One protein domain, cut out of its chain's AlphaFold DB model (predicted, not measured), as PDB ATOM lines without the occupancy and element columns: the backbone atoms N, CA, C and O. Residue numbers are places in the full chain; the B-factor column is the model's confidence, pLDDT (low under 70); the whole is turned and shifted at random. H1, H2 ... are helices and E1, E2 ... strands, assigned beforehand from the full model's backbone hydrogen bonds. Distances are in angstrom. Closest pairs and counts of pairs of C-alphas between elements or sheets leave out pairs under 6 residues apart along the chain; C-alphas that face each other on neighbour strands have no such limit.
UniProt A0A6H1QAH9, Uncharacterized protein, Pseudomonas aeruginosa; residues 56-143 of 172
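AT A GLANCE: This is residues 56 to 143 of the 172 residues of an uncharacterized protein of Pseudomonas aeruginosa (UniProt A0A6H1QAH9). A small, strongly twisted sheet of three strands is sandwiched between H1 on one face and H2 on the other, three layers in all. The turn of the hairpin E1 and E2 lies at one end of the long axis and the loop of residues 70 to 95 at the other, with the small H3 following E3. The printed part has 88 residues, with H1, E1, E2, H2, E3, H3 along it; the sheet runs E2, E1, E3, antiparallel, and the class is mixed. It is compact, with a radius of gyration of the C-alphas of 12.7 A and spans of 38 by 32 by 24 A.

IN THESE COORDINATES: Find C-alpha 96 at (280.098, 367.980, 133.918); E1 runs from there to 103, 21.2 A, and bends by 56 degrees at 100. E2 is residues 110 to 116, 20.1 A; E3 is 132 to 139, 18.4 A, and bends by 73 degrees at 135. H1, residues 56 to 69, spans 19.9 A from (276.206, 360.321, 151.343). H2 is 120 to 129, 14.2 A; H3, 140 to 143, ends at (274.386, 361.225, 139.364).

HOW THE PARTS SIT: Look at N 99 and O 113, 2.9 A, between E1 and E2, and at N 100 and O 136, 2.9 A, between E1 and E3. H1 is over E1 at a height over the sheet of 8.8 A; the C-alphas of Ala 69 and Val 96 are their closest, 6.4 A. On the opposite face H2, height 7.4 A, is only just over E1, with 3 C-alphas falling on it; its closest C-alphas to E3 are Val 124 and Val 134, 6.0 A. H2 and E3 close a split strand-helix-strand unit, E2, H2, E3, two strands running the same way with E1 between them; its crossover is right-handed. H3 only grazes the sheet and touches H1, closest at the C-alphas of Leu 65 and Leu 140, 6.2 A. H1 and H2 are apart. Every O i to N i+4 pair is within hydrogen-bond range in H1 and H2; H3 is too short for one.

THE WHOLE: The C-alphas of Gln 89 and Ala 106 are the farthest apart, 39.6 A. The printed part has no cut. The link H1 to E1 is long, 26 residues, of which 81 to 82 pair, parallel, with residues 115 to 116 of E2. Look for pLDDT under 70 at residues 106 to 108; the mean of the printed part is 91.8.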
ATOM      1  N   ALA A  56     275.400 359.212 150.836       96.12
ATOM      2  CA  ALA A  56     276.206 360.321 151.343       96.12
ATOM      3  C   ALA A  56     277.325 360.723 150.362       96.12
ATOM      4  O   ALA A  56     277.489 361.906 150.057       96.12
ATOM      5  N   GLU A  57     278.054 359.747 149.812       95.06
ATOM      6  CA  GLU A  57     279.108 359.982 148.814       95.06
ATOM      7  C   GLU A  57     278.540 360.521 147.494       95.06
ATOM      8  O   GLU A  57     279.114 361.438 146.899       95.06
ATOM      9  N   VAL A  58     277.388 360.003 147.048       95.88
ATOM     10  CA  VAL A  58     276.696 360.519 145.857       95.88
ATOM     11  C   VAL A  58     276.272 361.971 146.072       95.88
ATOM     12  O   VAL A  58     276.568 362.810 145.223       95.88
ATOM     13  N   LYS A  59     275.656 362.306 147.216       96.50
ATOM     14  CA  LYS A  59     275.265 363.687 147.557       96.50
ATOM     15  C   LYS A  59     276.461 364.630 147.544       96.50
ATOM     16  O   LYS A  59     276.396 365.688 146.924       96.50
ATOM     17  N   GLN A  60     277.564 364.230 148.176       95.62
ATOM     18  CA  GLN A  60     278.790 365.024 148.187       95.62
ATOM     19  C   GLN A  60     279.327 365.251 146.767       95.62
ATOM     20  O   GLN A  60     279.686 366.374 146.413       95.62
ATOM     21  N   THR A  61     279.349 364.203 145.941       95.81
ATOM     22  CA  THR A  61     279.816 364.282 144.551       95.81
ATOM     23  C   THR A  61     278.928 365.201 143.714       95.81
ATOM     24  O   THR A  61     279.444 366.062 143.003       95.81
ATOM     25  N   VAL A  62     277.601 365.080 143.838       97.44
ATOM     26  CA  VAL A  62     276.630 365.964 143.174       97.44
ATOM     27  C   VAL A  62     276.869 367.416 143.573       97.44
ATOM     28  O   VAL A  62     276.983 368.261 142.692       97.44
ATOM     29  N   SER A  63     277.035 367.712 144.867       96.69
ATOM     30  CA  SER A  63     277.313 369.079 145.322       96.69
ATOM     31  C   SER A  63     278.596 369.654 144.713       96.69
ATOM     32  O   SER A  63     278.609 370.809 144.302       96.69
ATOM     33  N   ILE A  64     279.669 368.863 144.596       96.00
ATOM     34  CA  ILE A  64     280.916 369.322 143.962       96.00
ATOM     35  C   ILE A  64     280.699 369.618 142.472       96.00
ATOM     36  O   ILE A  64     281.097 370.675 141.984       96.00
ATOM     37  N   LEU A  65     280.037 368.716 141.746       96.69
ATOM     38  CA  LEU A  65     279.756 368.903 140.322       96.69
ATOM     39  C   LEU A  65     278.815 370.088 140.070       96.69
ATOM     40  O   LEU A  65     278.988 370.797 139.084       96.69
ATOM     41  N   GLU A  66     277.858 370.354 140.961       96.94
ATOM     42  CA  GLU A  66     277.009 371.547 140.900       96.94
ATOM     43  C   GLU A  66     277.834 372.828 141.039       96.94
ATOM     44  O   GLU A  66     277.639 373.768 140.264       96.94
ATOM     45  N   LEU A  67     278.783 372.864 141.978       96.50
ATOM     46  CA  LEU A  67     279.693 373.999 142.138       96.50
ATOM     47  C   LEU A  67     280.557 374.203 140.884       96.50
ATOM     48  O   LEU A  67     280.694 375.336 140.421       96.50
ATOM     49  N   ILE A  68     281.067 373.119 140.288       95.94
ATOM     50  CA  ILE A  68     281.815 373.157 139.020       95.94
ATOM     51  C   ILE A  68     280.928 373.675 137.881       95.94
ATOM     52  O   ILE A  68     281.328 374.589 137.159       95.94
ATOM     53  N   ALA A  69     279.704 373.157 137.741       95.56
ATOM     54  CA  ALA A  69     278.769 373.554 136.689       95.56
ATOM     55  C   ALA A  69     278.462 375.059 136.723       95.56
ATOM     56  O   ALA A  69     278.362 375.709 135.681       95.56
ATOM     57  N   HIS A  70     278.369 375.633 137.924       95.19
ATOM     58  CA  HIS A  70     278.117 377.060 138.123       95.19
ATOM     59  C   HIS A  70     279.389 377.917 138.128       95.19
ATOM     60  O   HIS A  70     279.280 379.144 138.216       95.19
ATOM     61  N   ARG A  71     280.577 377.305 138.006       89.81
ATOM     62  CA  ARG A  71     281.889 377.951 138.179       89.81
ATOM     63  C   ARG A  71     281.957 378.736 139.496       89.81
ATOM     64  O   ARG A  71     282.313 379.916 139.519       89.81
ATOM     65  N   HIS A  72     281.527 378.094 140.582       92.94
ATOM     66  CA  HIS A  72     281.489 378.703 141.905       92.94
ATOM     67  C   HIS A  72     282.904 379.128 142.344       92.94
ATOM     68  O   HIS A  72     283.841 378.356 142.146       92.94
ATOM     69  N   PRO A  73     283.086 380.312 142.962       90.38
ATOM     70  CA  PRO A  73     284.409 380.826 143.339       90.38
ATOM     71  C   PRO A  73     285.166 379.966 144.361       90.38
ATOM     72  O   PRO A  73     286.372 380.137 144.509       90.38
ATOM     73  N   ASP A  74     284.472 379.061 145.053       90.44
ATOM     74  CA  ASP A  74     285.073 378.151 146.039       90.44
ATOM     75  C   ASP A  74     285.764 376.931 145.403       90.44
ATOM     76  O   ASP A  74     286.410 376.171 146.118       90.44
ATOM     77  N   ILE A  75     285.620 376.721 144.089       90.06
ATOM     78  CA  ILE A  75     286.312 375.658 143.352       90.06
ATOM     79  C   ILE A  75     287.433 376.291 142.533       90.06
ATOM     80  O   ILE A  75     287.178 377.109 141.643       90.06
ATOM     81  N   GLU A  76     288.681 375.913 142.810       90.31
ATOM     82  CA  GLU A  76     289.808 376.423 142.042       90.31
ATOM     83  C   GLU A  76     289.825 375.779 140.643       90.31
ATOM     84  O   GLU A  76     289.500 374.600 140.489       90.31
ATOM     85  N   PRO A  77     290.259 376.496 139.589       84.56
ATOM     86  CA  PRO A  77     290.394 375.914 138.249       84.56
ATOM     87  C   PRO A  77     291.355 374.718 138.169       84.56
ATOM     88  O   PRO A  77     291.392 374.030 137.157       84.56
ATOM     89  N   THR A  78     292.176 374.495 139.198       90.31
ATOM     90  CA  THR A  78     293.067 373.334 139.320       90.31
ATOM     91  C   THR A  78     292.388 372.101 139.913       90.31
ATOM     92  O   THR A  78     292.952 371.013 139.816       90.31
ATOM     93  N   ASP A  79     291.197 372.249 140.499       91.44
ATOM     94  CA  ASP A  79     290.458 371.161 141.156       91.44
ATOM     95  C   ASP A  79     289.681 370.286 140.160       91.44
ATOM     96  O   ASP A  79     289.222 369.194 140.501       91.44
ATOM     97  N   TYR A  80     289.539 370.744 138.916       95.19
ATOM     98  CA  TYR A  80     288.900 370.005 137.835       95.19
ATOM     99  C   TYR A  80     289.572 370.300 136.493       95.19
ATOM    100  O   TYR A  80     290.255 371.303 136.312       95.19
ATOM    101  N   VAL A  81     289.380 369.404 135.531       95.12
ATOM    102  CA  VAL A  81     289.872 369.585 134.165       95.12
ATOM    103  C   VAL A  81     288.788 370.263 133.334       95.12
ATOM    104  O   VAL A  81     287.707 369.711 133.164       95.12
ATOM    105  N   ASP A  82     289.067 371.439 132.782       95.00
ATOM    106  CA  ASP A  82     288.148 372.120 131.868       95.00
ATOM    107  C   ASP A  82     288.641 372.010 130.424       95.00
ATOM    108  O   ASP A  82     289.649 372.606 130.040       95.00
ATOM    109  N   VAL A  83     287.943 371.205 129.628       95.06
ATOM    110  CA  VAL A  83     288.219 371.003 128.197       95.06
ATOM    111  C   VAL A  83     286.978 371.268 127.352       95.06
ATOM    112  O   VAL A  83     286.897 370.843 126.197       95.06
ATOM    113  N   TYR A  84     285.994 371.968 127.918       93.75
ATOM    114  CA  TYR A  84     284.750 372.258 127.232       93.75
ATOM    115  C   TYR A  84     284.966 373.331 126.150       93.75
ATOM    116  O   TYR A  84     285.557 374.377 126.420       93.75
ATOM    117  N   PRO A  85     284.493 373.123 124.907       86.62
ATOM    118  CA  PRO A  85     284.861 373.981 123.779       86.62
ATOM    119  C   PRO A  85     284.157 375.349 123.763       86.62
ATOM    120  O   PRO A  85     284.469 376.174 122.904       86.62
ATOM    121  N   ALA A  86     283.192 375.590 124.655       87.56
ATOM    122  CA  ALA A  86     282.395 376.811 124.666       87.56
ATOM    123  C   ALA A  86     282.450 377.534 126.017       87.56
ATOM    124  O   ALA A  86     282.336 376.929 127.079       87.56
ATOM    125  N   GLU A  87     282.527 378.862 125.973       82.88
ATOM    126  CA  GLU A  87     282.396 379.710 127.157       82.88
ATOM    127  C   GLU A  87     280.913 379.919 127.497       82.88
ATOM    128  O   GLU A  87     280.332 380.969 127.225       82.88
ATOM    129  N   ILE A  88     280.279 378.887 128.054       86.94
ATOM    130  CA  ILE A  88     278.896 378.941 128.543       86.94
ATOM    131  C   ILE A  88     278.857 378.868 130.071       86.94
ATOM    132  O   ILE A  88     279.710 378.233 130.689       86.94
ATOM    133  N   GLN A  89     277.869 379.530 130.677       85.94
ATOM    134  CA  GLN A  89     277.632 379.479 132.119       85.94
ATOM    135  C   GLN A  89     276.120 379.504 132.419       85.94
ATOM    136  O   GLN A  89     275.428 380.397 131.919       85.94
ATOM    137  N   PRO A  90     275.603 378.581 133.253       91.44
ATOM    138  CA  PRO A  90     276.295 377.397 133.781       91.44
ATOM    139  C   PRO A  90     276.621 376.372 132.679       91.44
ATOM    140  O   PRO A  90     276.045 376.413 131.588       91.44
ATOM    141  N   TYR A  91     277.546 375.451 132.960       95.44
ATOM    142  CA  TYR A  91     277.730 374.264 132.128       95.44
ATOM    143  C   TYR A  91     276.480 373.371 132.199       95.44
ATOM    144  O   TYR A  91     275.900 373.233 133.280       95.44
ATOM    145  N   PRO A  92     276.053 372.746 131.086       95.88
ATOM    146  CA  PRO A  92     274.988 371.757 131.114       95.88
ATOM    147  C   PRO A  92     275.391 370.563 131.981       95.88
ATOM    148  O   PRO A  92     276.543 370.137 131.979       95.88
ATOM    149  N   GLU A  93     274.433 369.991 132.702       96.25
ATOM    150  CA  GLU A  93     274.686 368.886 133.640       96.25
ATOM    151  C   GLU A  93     275.196 367.620 132.941       96.25
ATOM    152  O   GLU A  93     275.971 366.850 133.504       96.25
ATOM    153  N   SER A  94     274.827 367.432 131.676       96.81
ATOM    154  CA  SER A  94     275.336 366.359 130.824       96.81
ATOM    155  C   SER A  94     276.791 366.559 130.378       96.81
ATOM    156  O   SER A  94     277.352 365.667 129.752       96.81
ATOM    157  N   ASN A  95     277.410 367.702 130.697       97.38
ATOM    158  CA  ASN A  95     278.772 368.071 130.304       97.38
ATOM    159  C   ASN A  95     279.757 368.170 131.472       97.38
ATOM    160  O   ASN A  95     280.932 368.463 131.259       97.38
ATOM    161  N   VAL A  96     279.294 367.924 132.696       97.31
ATOM    162  CA  VAL A  96     280.098 367.980 133.918       97.31
ATOM    163  C   VAL A  96     280.153 366.573 134.491       97.31
ATOM    164  O   VAL A  96     279.113 365.988 134.784       97.31
ATOM    165  N   PHE A  97     281.351 366.011 134.616       97.94
ATOM    166  CA  PHE A  97     281.549 364.598 134.922       97.94
ATOM    167  C   PHE A  97     282.455 364.409 136.132       97.94
ATOM    168  O   PHE A  97     283.440 365.130 136.306       97.94
ATOM    169  N   CYS A  98     282.176 363.374 136.919       96.38
ATOM    170  CA  CYS A  98     283.205 362.725 137.722       96.38
ATOM    171  C   CYS A  98     283.741 361.509 136.961       96.38
ATOM    172  O   CYS A  98     283.033 360.901 136.154       96.38
ATOM    173  N   PHE A  99     284.996 361.153 137.201       94.19
ATOM    174  CA  PHE A  99     285.599 359.964 136.613       94.19
ATOM    175  C   PHE A  99     286.502 359.250 137.611       94.19
ATOM    176  O   PHE A  99     287.063 359.868 138.518       94.19
ATOM    177  N   THR A 100     286.666 357.947 137.407       91.69
ATOM    178  CA  THR A 100     287.629 357.112 138.123       91.69
ATOM    179  C   THR A 100     288.439 356.274 137.143       91.69
ATOM    180  O   THR A 100     288.029 356.032 136.004       91.69
ATOM    181  N   GLY A 101     289.624 355.860 137.566       89.50
ATOM    182  CA  GLY A 101     290.501 355.016 136.770       89.50
ATOM    183  C   GLY A 101     291.928 355.043 137.286       89.50
ATOM    184  O   GLY A 101     292.163 355.430 138.425       89.50
ATOM    185  N   HIS A 102     292.901 354.672 136.468       89.00
ATOM    186  CA  HIS A 102     294.297 354.603 136.898       89.00
ATOM    187  C   HIS A 102     295.262 355.081 135.814       89.00
ATOM    188  O   HIS A 102     294.985 355.019 134.615       89.00
ATOM    189  N   VAL A 103     296.430 355.567 136.235       85.94
ATOM    190  CA  VAL A 103     297.514 355.912 135.305       85.94
ATOM    191  C   VAL A 103     298.160 354.620 134.804       85.94
ATOM    192  O   VAL A 103     298.342 353.678 135.574       85.94
ATOM    193  N   VAL A 104     298.538 354.582 133.524       80.62
ATOM    194  CA  VAL A 104     299.340 353.500 132.935       80.62
ATOM    195  C   VAL A 104     300.783 353.617 133.444       80.62
ATOM    196  O   VAL A 104     301.694 354.031 132.730       80.62
ATOM    197  N   ASP A 105     300.990 353.295 134.716       77.19
ATOM    198  CA  ASP A 105     302.297 353.178 135.354       77.19
ATOM    199  C   ASP A 105     302.428 351.835 136.094       77.19
ATOM    200  O   ASP A 105     301.488 351.044 136.171       77.19
ATOM    201  N   ALA A 106     303.626 351.535 136.603       62.41
ATOM    202  CA  ALA A 106     303.907 350.259 137.266       62.41
ATOM    203  C   ALA A 106     303.145 350.064 138.594       62.41
ATOM    204  O   ALA A 106     303.118 348.947 139.111       62.41
ATOM    205  N   PHE A 107     302.566 351.129 139.154       66.19
ATOM    206  CA  PHE A 107     301.863 351.113 140.435       66.19
ATOM    207  C   PHE A 107     300.339 351.128 140.266       66.19
ATOM    208  O   PHE A 107     299.648 350.694 141.184       66.19
ATOM    209  N   GLY A 108     299.820 351.584 139.119       64.56
ATOM    210  CA  GLY A 108     298.416 351.470 138.718       64.56
ATOM    211  C   GLY A 108     297.429 352.035 139.738       64.56
ATOM    212  O   GLY A 108     296.324 351.517 139.871       64.56
ATOM    213  N   ALA A 109     297.833 353.044 140.516       75.56
ATOM    214  CA  ALA A 109     297.013 353.539 141.614       75.56
ATOM    215  C   ALA A 109     295.707 354.147 141.084       75.56
ATOM    216  O   ALA A 109     295.734 354.995 140.185       75.56
ATOM    217  N   LEU A 110     294.586 353.730 141.680       80.56
ATOM    218  CA  LEU A 110     293.271 354.280 141.384       80.56
ATOM    219  C   LEU A 110     293.241 355.773 141.740       80.56
ATOM    220  O   LEU A 110     293.698 356.189 142.807       80.56
ATOM    221  N   LYS A 111     292.696 356.580 140.837       87.75
ATOM    222  CA  LYS A 111     292.475 358.014 140.984       87.75
ATOM    223  C   LYS A 111     291.044 358.347 140.600       87.75
ATOM    224  O   LYS A 111     290.455 357.703 139.735       87.75
ATOM    225  N   ALA A 112     290.533 359.400 141.220       90.19
ATOM    226  CA  ALA A 112     289.266 360.016 140.874       90.19
ATOM    227  C   ALA A 112     289.485 361.501 140.577       90.19
ATOM    228  O   ALA A 112     290.441 362.102 141.078       90.19
ATOM    229  N   GLY A 113     288.614 362.083 139.764       94.06
ATOM    230  CA  GLY A 113     288.666 363.501 139.439       94.06
ATOM    231  C   GLY A 113     287.382 364.004 138.802       94.06
ATOM    232  O   GLY A 113     286.427 363.252 138.596       94.06
ATOM    233  N   PHE A 114     287.387 365.294 138.481       97.06
ATOM    234  CA  PHE A 114     286.276 365.987 137.844       97.06
ATOM    235  C   PHE A 114     286.725 366.596 136.519       97.06
ATOM    236  O   PHE A 114     287.863 367.057 136.390       97.06
ATOM    237  N   ILE A 115     285.844 366.582 135.525       97.12
ATOM    238  CA  ILE A 115     286.127 367.098 134.186       97.12
ATOM    239  C   ILE A 115     284.873 367.706 133.561       97.12
ATOM    240  O   ILE A 115     283.777 367.167 133.708       97.12
ATOM    241  N   VAL A 116     285.037 368.810 132.836       97.12
ATOM    242  CA  VAL A 116     283.997 369.395 131.983       97.12
ATOM    243  C   VAL A 116     284.360 369.137 130.522       97.12
ATOM    244  O   VAL A 116     285.450 369.500 130.078       97.12
ATOM    245  N   ALA A 117     283.469 368.479 129.779       96.94
ATOM    246  CA  ALA A 117     283.724 367.969 128.429       96.94
ATOM    247  C   ALA A 117     282.439 367.881 127.584       96.94
ATOM    248  O   ALA A 117     281.330 367.961 128.109       96.94
ATOM    249  N   SER A 118     282.574 367.739 126.260       95.88
ATOM    250  CA  SER A 118     281.426 367.705 125.334       95.88
ATOM    251  C   SER A 118     280.494 366.514 125.548       95.88
ATOM    252  O   SER A 118     279.292 366.628 125.321       95.88
ATOM    253  N   ASP A 119     281.050 365.384 125.968       95.75
ATOM    254  CA  ASP A 119     280.359 364.116 126.154       95.75
ATOM    255  C   ASP A 119     281.302 363.112 126.841       95.75
ATOM    256  O   ASP A 119     282.503 363.359 127.006       95.75
ATOM    257  N   VAL A 120     280.749 361.968 127.248       94.44
ATOM    258  CA  VAL A 120     281.493 360.913 127.952       94.44
ATOM    259  C   VAL A 120     282.560 360.247 127.072       94.44
ATOM    260  O   VAL A 120     283.634 359.902 127.568       94.44
ATOM    261  N   ASP A 121     282.329 360.121 125.762       95.75
ATOM    262  CA  ASP A 121     283.292 359.515 124.836       95.75
ATOM    263  C   ASP A 121     284.543 360.392 124.697       95.75
ATOM    264  O   ASP A 121     285.677 359.891 124.644       95.75
ATOM    265  N   PHE A 122     284.358 361.714 124.705       96.19
ATOM    266  CA  PHE A 122     285.438 362.685 124.746       96.19
ATOM    267  C   PHE A 122     286.225 362.583 126.051       96.19
ATOM    268  O   PHE A 122     287.452 362.556 125.991       96.19
ATOM    269  N   VAL A 123     285.560 362.469 127.210       95.62
ATOM    270  CA  VAL A 123     286.237 362.262 128.507       95.62
ATOM    271  C   VAL A 123     287.163 361.049 128.437       95.62
ATOM    272  O   VAL A 123     288.358 361.157 128.728       95.62
ATOM    273  N   VAL A 124     286.634 359.905 127.993       95.06
ATOM    274  CA  VAL A 124     287.395 358.654 127.880       95.06
ATOM    275  C   VAL A 124     288.571 358.810 126.920       95.06
ATOM    276  O   VAL A 124     289.696 358.426 127.242       95.06
ATOM    277  N   THR A 125     288.339 359.403 125.749       95.56
ATOM    278  CA  THR A 125     289.372 359.586 124.722       95.56
ATOM    279  C   THR A 125     290.470 360.544 125.181       95.56
ATOM    280  O   THR A 125     291.655 360.248 125.007       95.56
ATOM    281  N   TYR A 126     290.093 361.667 125.793       94.94
ATOM    282  CA  TYR A 126     291.008 362.688 126.294       94.94
ATOM    283  C   TYR A 126     291.920 362.123 127.386       94.94
ATOM    284  O   TYR A 126     293.144 362.191 127.267       94.94
ATOM    285  N   LEU A 127     291.338 361.484 128.407       94.38
ATOM    286  CA  LEU A 127     292.089 360.890 129.515       94.38
ATOM    287  C   LEU A 127     292.988 359.742 129.036       94.38
ATOM    288  O   LEU A 127     294.164 359.678 129.405       94.38
ATOM    289  N   LYS A 128     292.501 358.898 128.121       93.38
ATOM    290  CA  LYS A 128     293.323 357.859 127.484       93.38
ATOM    291  C   LYS A 128     294.514 358.437 126.725       93.38
ATOM    292  O   LYS A 128     295.607 357.877 126.801       93.38
ATOM    293  N   GLY A 129     294.332 359.566 126.040       92.00
ATOM    294  CA  GLY A 129     295.413 360.304 125.380       92.00
ATOM    295  C   GLY A 129     296.510 360.784 126.338       92.00
ATOM    296  O   GLY A 129     297.660 360.920 125.925       92.00
ATOM    297  N   LEU A 130     296.180 360.968 127.619       91.00
ATOM    298  CA  LEU A 130     297.113 361.334 128.691       91.00
ATOM    299  C   LEU A 130     297.723 360.120 129.416       91.00
ATOM    300  O   LEU A 130     298.423 360.289 130.412       91.00
ATOM    301  N   GLY A 131     297.477 358.898 128.934       90.38
ATOM    302  CA  GLY A 131     297.953 357.675 129.584       90.38
ATOM    303  C   GLY A 131     297.143 357.290 130.822       90.38
ATOM    304  O   GLY A 131     297.682 356.657 131.728       90.38
ATOM    305  N   PHE A 132     295.866 357.671 130.875       91.44
ATOM    306  CA  PHE A 132     294.934 357.291 131.932       91.44
ATOM    307  C   PHE A 132     293.907 356.278 131.412       91.44
ATOM    308  O   PHE A 132     293.266 356.493 130.385       91.44
ATOM    309  N   VAL A 133     293.735 355.163 132.113       90.12
ATOM    310  CA  VAL A 133     292.686 354.179 131.827       90.12
ATOM    311  C   VAL A 133     291.451 354.579 132.614       90.12
ATOM    312  O   VAL A 133     291.481 354.556 133.840       90.12
ATOM    313  N   VAL A 134     290.380 354.954 131.917       89.31
ATOM    314  CA  VAL A 134     289.096 355.295 132.546       89.31
ATOM    315  C   VAL A 134     288.337 354.015 132.878       89.31
ATOM    316  O   VAL A 134     288.072 353.207 131.990       89.31
ATOM    317  N   GLU A 135     287.993 353.849 134.152       87.12
ATOM    318  CA  GLU A 135     287.146 352.759 134.647       87.12
ATOM    319  C   GLU A 135     285.682 353.190 134.724       87.12
ATOM    320  O   GLU A 135     284.788 352.415 134.386       87.12
ATOM    321  N   SER A 136     285.430 354.446 135.103       88.38
ATOM    322  CA  SER A 136     284.095 355.036 135.085       88.38
ATOM    323  C   SER A 136     284.146 356.522 134.742       88.38
ATOM    324  O   SER A 136     285.095 357.224 135.095       88.38
ATOM    325  N   ALA A 137     283.102 357.010 134.078       93.25
ATOM    326  CA  ALA A 137     282.822 358.429 133.918       93.25
ATOM    327  C   ALA A 137     281.304 358.625 133.960       93.25
ATOM    328  O   ALA A 137     280.582 357.980 133.201       93.25
ATOM    329  N   THR A 138     280.834 359.493 134.853       94.94
ATOM    330  CA  THR A 138     279.404 359.685 135.123       94.94
ATOM    331  C   THR A 138     279.092 361.172 135.135       94.94
ATOM    332  O   THR A 138     279.797 361.948 135.786       94.94
ATOM    333  N   SER A 139     278.058 361.583 134.402       97.50
ATOM    334  CA  SER A 139     277.648 362.988 134.348       97.50
ATOM    335  C   SER A 139     276.903 363.418 135.614       97.50
ATOM    336  O   SER A 139     276.361 362.591 136.355       97.50
ATOM    337  N   LEU A 140     276.830 364.729 135.846       97.69
ATOM    338  CA  LEU A 140     276.018 365.316 136.911       97.69
ATOM    339  C   LEU A 140     274.538 364.942 136.760       97.69
ATOM    340  O   LEU A 140     273.889 364.599 137.745       97.69
ATOM    341  N   GLU A 141     274.024 364.942 135.529       97.38
ATOM    342  CA  GLU A 141     272.654 364.512 135.226       97.38
ATOM    343  C   GLU A 141     272.401 363.063 135.687       97.38
ATOM    344  O   GLU A 141     271.439 362.789 136.406       97.38
ATOM    345  N   GLN A 142     273.305 362.139 135.343       95.38
ATOM    346  CA  GLN A 142     273.206 360.730 135.739       95.38
ATOM    347  C   GLN A 142     273.317 360.549 137.258       95.38
ATOM    348  O   GLN A 142     272.555 359.782 137.847       95.38
ATOM    349  N   LEU A 143     274.233 361.272 137.909       95.88
ATOM    350  CA  LEU A 143     274.386 361.225 139.364       95.88
ATOM    351  C   LEU A 143     273.176 361.793 140.101       95.88
ATOM    352  O   LEU A 143     272.810 361.265 141.145       95.88
TER     353      LEU A 143